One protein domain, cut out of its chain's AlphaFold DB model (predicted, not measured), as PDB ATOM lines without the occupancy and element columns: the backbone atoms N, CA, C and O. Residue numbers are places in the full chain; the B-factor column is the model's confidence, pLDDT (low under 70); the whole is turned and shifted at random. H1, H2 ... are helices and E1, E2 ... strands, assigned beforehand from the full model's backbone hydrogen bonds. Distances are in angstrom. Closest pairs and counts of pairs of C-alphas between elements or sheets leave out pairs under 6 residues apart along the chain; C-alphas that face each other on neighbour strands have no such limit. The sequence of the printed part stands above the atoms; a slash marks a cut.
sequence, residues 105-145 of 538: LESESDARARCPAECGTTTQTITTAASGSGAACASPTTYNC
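Overview. This is residues 105 to 145 of the 538 residues of an uncharacterized protein of Candidatus Marinimicrobia bacterium (UniProt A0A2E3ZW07). What shape is it? It is a narrow, loose loop with little regular structure: E1 and E2 run out, residues 130 to 135 stick out, and the chain returns to E3 beside E1, near H1. Which parts? The printed part has 41 residues, 15 in H1, E1, E2 and E3, in chain order; the class is mixed. The radius of gyration of the C-alphas is 11.9 A, the spans 40 by 14 by 11 A.

Along the chain. Where is the antiparallel sheet? E1, residues 121 to 123, begins at C-alpha 121 (125.223, 41.573, -2.877); E3, residues 142 to 144, ends at C-alpha 144 (124.650, 39.490, 1.104). What else? E2 is residues 126 to 128; H1, residues 108 to 113, is 8.6 A from first to last C-alpha.

Arrangement. How do E1 and E3 pair? They are antiparallel at 153 degrees; N 122 and O 143, 2.9 A apart, are within hydrogen-bond range. Where is H1? The closest C-alphas of H1 and E1, Ala 111 and Thr 122, are 6.5 A apart. In H1 every O i to N i+4 pair is within hydrogen-bond range.

Size, cuts and confidence. Which link is long? E2 to E3, 13 residues, is a long link. Any cut or low confidence? The printed part has no cut; no printed residue is under 70 in pLDDT.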
ATOM      1  N   LEU A 105     142.730  40.418   1.561       93.62
ATOM      2  CA  LEU A 105     141.319  40.750   1.354       93.62
ATOM      3  C   LEU A 105     140.907  41.843   2.348       93.62
ATOM      4  O   LEU A 105     141.482  41.956   3.431       93.62
ATOM      5  N   GLU A 106     139.927  42.660   1.983       90.31
ATOM      6  CA  GLU A 106     139.258  43.558   2.931       90.31
ATOM      7  C   GLU A 106     138.604  42.800   4.101       90.31
ATOM      8  O   GLU A 106     138.379  41.589   4.029       90.31
ATOM      9  N   SER A 107     138.265  43.513   5.180       89.19
ATOM     10  CA  SER A 107     137.491  42.904   6.260       89.19
ATOM     11  C   SER A 107     136.020  42.733   5.866       89.19
ATOM     12  O   SER A 107     135.477  43.491   5.063       89.19
ATOM     13  N   GLU A 108     135.332  41.778   6.489       84.50
ATOM     14  CA  GLU A 108     133.886  41.595   6.303       84.50
ATOM     15  C   GLU A 108     133.084  42.846   6.714       84.50
ATOM     16  O   GLU A 108     132.076  43.173   6.093       84.50
ATOM     17  N   SER A 109     133.567  43.610   7.702       87.50
ATOM     18  CA  SER A 109     133.009  44.921   8.057       87.50
ATOM     19  C   SER A 109     133.156  45.968   6.948       87.50
ATOM     20  O   SER A 109     132.236  46.761   6.756       87.50
ATOM     21  N   ASP A 110     134.261  45.961   6.197       89.50
ATOM     22  CA  ASP A 110     134.451  46.870   5.059       89.50
ATOM     23  C   ASP A 110     133.567  46.458   3.874       89.50
ATOM     24  O   ASP A 110     133.014  47.319   3.191       89.50
ATOM     25  N   ALA A 111     133.372  45.151   3.663       88.00
ATOM     26  CA  ALA A 111     132.419  44.632   2.683       88.00
ATOM     27  C   ALA A 111     131.007  45.141   2.988       88.00
ATOM     28  O   ALA A 111     130.361  45.748   2.133       88.00
ATOM     29  N   ARG A 112     130.579  44.966   4.243       88.94
ATOM     30  CA  ARG A 112     129.273  45.378   4.761       88.94
ATOM     31  C   ARG A 112     129.037  46.887   4.658       88.94
ATOM     32  O   ARG A 112     127.969  47.324   4.246       88.94
ATOM     33  N   ALA A 113     130.058  47.701   4.927       89.50
ATOM     34  CA  ALA A 113     129.980  49.156   4.769       89.50
ATOM     35  C   ALA A 113     129.791  49.619   3.307       89.50
ATOM     36  O   ALA A 113     129.319  50.733   3.078       89.50
ATOM     37  N   ARG A 114     130.135  48.784   2.313       91.12
ATOM     38  CA  ARG A 114     129.980  49.069   0.873       91.12
ATOM     39  C   ARG A 114     128.664  48.549   0.279       91.12
ATOM     40  O   ARG A 114     128.517  48.541  -0.944       91.12
ATOM     41  N   CYS A 115     127.722  48.109   1.109       90.69
ATOM     42  CA  CYS A 115     126.411  47.654   0.661       90.69
ATOM     43  C   CYS A 115     125.612  48.779  -0.034       90.69
ATOM     44  O   CYS A 115     125.540  49.890   0.501       90.69
ATOM     45  N   PRO A 116     125.039  48.526  -1.232       85.75
ATOM     46  CA  PRO A 116     124.286  49.524  -1.989       85.75
ATOM     47  C   PRO A 116     122.908  49.782  -1.367       85.75
ATOM     48  O   PRO A 116     122.376  48.937  -0.651       85.75
ATOM     49  N   ALA A 117     122.301  50.922  -1.710       83.12
ATOM     50  CA  ALA A 117     120.979  51.307  -1.209       83.12
ATOM     51  C   ALA A 117     119.854  50.326  -1.576       83.12
ATOM     52  O   ALA A 117     118.906  50.180  -0.818       83.12
ATOM     53  N   GLU A 118     119.994  49.607  -2.692       79.06
ATOM     54  CA  GLU A 118     119.043  48.585  -3.155       79.06
ATOM     55  C   GLU A 118     119.218  47.219  -2.454       79.06
ATOM     56  O   GLU A 118     118.610  46.240  -2.872       79.06
ATOM     57  N   CYS A 119     120.055  47.125  -1.410       75.88
ATOM     58  CA  CYS A 119     120.197  45.930  -0.567       75.88
ATOM     59  C   CYS A 119     120.464  44.625  -1.347       75.88
ATOM     60  O   CYS A 119     119.752  43.633  -1.214       75.88
ATOM     61  N   GLY A 120     121.506  44.638  -2.183       85.06
ATOM     62  CA  GLY A 120     121.914  43.490  -2.998       85.06
ATOM     63  C   GLY A 120     123.074  42.683  -2.403       85.06
ATOM     64  O   GLY A 120     123.217  42.519  -1.194       85.06
ATOM     65  N   THR A 121     123.961  42.208  -3.278       86.69
ATOM     66  CA  THR A 121     125.223  41.573  -2.877       86.69
ATOM     67  C   THR A 121     126.418  42.491  -3.121       86.69
ATOM     68  O   THR A 121     126.419  43.317  -4.034       86.69
ATOM     69  N   THR A 122     127.467  42.325  -2.318       89.69
ATOM     70  CA  THR A 122     128.758  43.001  -2.489       89.69
ATOM     71  C   THR A 122     129.881  41.974  -2.392       89.69
ATOM     72  O   THR A 122     129.911  41.140  -1.491       89.69
ATOM     73  N   THR A 123     130.801  41.981  -3.351       91.38
ATOM     74  CA  THR A 123     131.958  41.075  -3.343       91.38
ATOM     75  C   THR A 123     133.119  41.730  -2.606       91.38
ATOM     76  O   THR A 123     133.377  42.924  -2.798       91.38
ATOM     77  N   GLN A 124     133.828  40.954  -1.783       91.31
ATOM     78  CA  GLN A 124     135.044  41.415  -1.118       91.31
ATOM     79  C   GLN A 124     136.082  41.893  -2.144       91.31
ATOM     80  O   GLN A 124     136.262  41.280  -3.197       91.31
ATOM     81  N   THR A 125     136.786  42.986  -1.852       90.50
ATOM     82  CA  THR A 125     137.900  43.456  -2.681       90.50
ATOM     83  C   THR A 125     139.250  43.010  -2.123       90.50
ATOM     84  O   THR A 125     139.440  42.818  -0.921       90.50
ATOM     85  N   ILE A 126     140.214  42.826  -3.026       92.06
ATOM     86  CA  ILE A 126     141.617  42.619  -2.667       92.06
ATOM     87  C   ILE A 126     142.215  44.001  -2.383       92.06
ATOM     88  O   ILE A 126     142.407  44.791  -3.306       92.06
ATOM     89  N   THR A 127     142.506  44.294  -1.116       91.75
ATOM     90  CA  THR A 127     143.097  45.575  -0.690       91.75
ATOM     91  C   THR A 127     144.596  45.630  -0.970       91.75
ATOM     92  O   THR A 127     145.134  46.696  -1.258       91.75
ATOM     93  N   THR A 128     145.271  44.478  -0.931       91.06
ATOM     94  CA  THR A 128     146.687  44.328  -1.294       91.06
ATOM     95  C   THR A 128     146.845  43.110  -2.195       91.06
ATOM     96  O   THR A 128     146.510  42.002  -1.790       91.06
ATOM     97  N   ALA A 129     147.353  43.289  -3.415       89.44
ATOM     98  CA  ALA A 129     147.659  42.173  -4.310       89.44
ATOM     99  C   ALA A 129     149.002  41.514  -3.943       89.44
ATOM    100  O   ALA A 129     149.934  42.203  -3.529       89.44
ATOM    101  N   ALA A 130     149.119  40.196  -4.145       91.88
ATOM    102  CA  ALA A 130     150.377  39.482  -3.913       91.88
ATOM    103  C   ALA A 130     151.507  39.982  -4.831       91.88
ATOM    104  O   ALA A 130     151.300  40.186  -6.030       91.88
ATOM    105  N   SER A 131     152.724  40.092  -4.293       89.25
ATOM    106  CA  SER A 131     153.940  40.380  -5.063       89.25
ATOM    107  C   SER A 131     155.112  39.485  -4.667       89.25
ATOM    108  O   SER A 131     155.192  38.982  -3.546       89.25
ATOM    109  N   GLY A 132     156.057  39.297  -5.595       86.19
ATOM    110  CA  GLY A 132     157.243  38.470  -5.371       86.19
ATOM    111  C   GLY A 132     156.874  37.004  -5.128       86.19
ATOM    112  O   GLY A 132     156.287  36.361  -5.992       86.19
ATOM    113  N   SER A 133     157.234  36.482  -3.955       86.06
ATOM    114  CA  SER A 133     156.900  35.127  -3.489       86.06
ATOM    115  C   SER A 133     155.688  35.072  -2.545       86.06
ATOM    116  O   SER A 133     155.507  34.066  -1.862       86.06
ATOM    117  N   GLY A 134     154.902  36.151  -2.459       87.56
ATOM    118  CA  GLY A 134     153.784  36.255  -1.524       87.56
ATOM    119  C   GLY A 134     152.615  35.325  -1.851       87.56
ATOM    120  O   GLY A 134     152.378  34.967  -3.007       87.56
ATOM    121  N   ALA A 135     151.872  34.937  -0.818       91.88
ATOM    122  CA  ALA A 135     150.696  34.087  -0.934       91.88
ATOM    123  C   ALA A 135     149.546  34.811  -1.655       91.88
ATOM    124  O   ALA A 135     149.224  35.959  -1.347       91.88
ATOM    125  N   ALA A 136     148.897  34.129  -2.600       91.12
ATOM    126  CA  ALA A 136     147.673  34.617  -3.230       91.12
ATOM    127  C   ALA A 136     146.479  34.547  -2.258       91.12
ATOM    128  O   ALA A 136     146.406  33.644  -1.424       91.12
ATOM    129  N   CYS A 137     145.528  35.476  -2.395       89.56
ATOM    130  CA  CYS A 137     144.283  35.439  -1.633       89.56
ATOM    131  C   CYS A 137     143.470  34.192  -2.006       89.56
ATOM    132  O   CYS A 137     143.527  33.714  -3.142       89.56
ATOM    133  N   ALA A 138     142.634  33.727  -1.075       87.75
ATOM    134  CA  ALA A 138     141.470  32.930  -1.446       87.75
ATOM    135  C   ALA A 138     140.571  33.729  -2.413       87.75
ATOM    136  O   ALA A 138     140.614  34.963  -2.433       87.75
ATOM    137  N   SER A 139     139.753  33.034  -3.208       88.12
ATOM    138  CA  SER A 139     138.751  33.685  -4.058       88.12
ATOM    139  C   SER A 139     137.884  34.628  -3.214       88.12
ATOM    140  O   SER A 139     137.373  34.172  -2.187       88.12
ATOM    141  N   PRO A 140     137.697  35.900  -3.613       88.88
ATOM    142  CA  PRO A 140     136.877  36.825  -2.848       88.88
ATOM    143  C   PRO A 140     135.457  36.289  -2.680       88.88
ATOM    144  O   PRO A 140     134.847  35.813  -3.640       88.88
ATOM    145  N   THR A 141     134.940  36.346  -1.457       88.50
ATOM    146  CA  THR A 141     133.579  35.908  -1.151       88.50
ATOM    147  C   THR A 141     132.575  37.019  -1.440       88.50
ATOM    148  O   THR A 141     132.898  38.211  -1.440       88.50
ATOM    149  N   THR A 142     131.335  36.616  -1.694       90.12
ATOM    150  CA  THR A 142     130.206  37.533  -1.844       90.12
ATOM    151  C   THR A 142     129.457  37.622  -0.522       90.12
ATOM    152  O   THR A 142     129.017  36.604   0.009       90.12
ATOM    153  N   TYR A 143     129.316  38.838  -0.007       88.12
ATOM    154  CA  TYR A 143     128.482  39.177   1.136       88.12
ATOM    155  C   TYR A 143     127.076  39.564   0.656       88.12
ATOM    156  O   TYR A 143     126.933  40.227  -0.375       88.12
ATOM    157  N   ASN A 144     126.043  39.150   1.392       88.50
ATOM    158  CA  ASN A 144     124.650  39.490   1.104       88.50
ATOM    159  C   ASN A 144     124.184  40.562   2.094       88.50
ATOM    160  O   ASN A 144     124.141  40.303   3.295       88.50
ATOM    161  N   CYS A 145     123.872  41.754   1.597       88.88
ATOM    162  CA  CYS A 145     123.607  42.925   2.427       88.88
ATOM    163  C   CYS A 145     122.315  42.771   3.230       88.88
ATOM    164  O   CYS A 145     121.293  42.364   2.684       88.88
TER     165      CYS A 145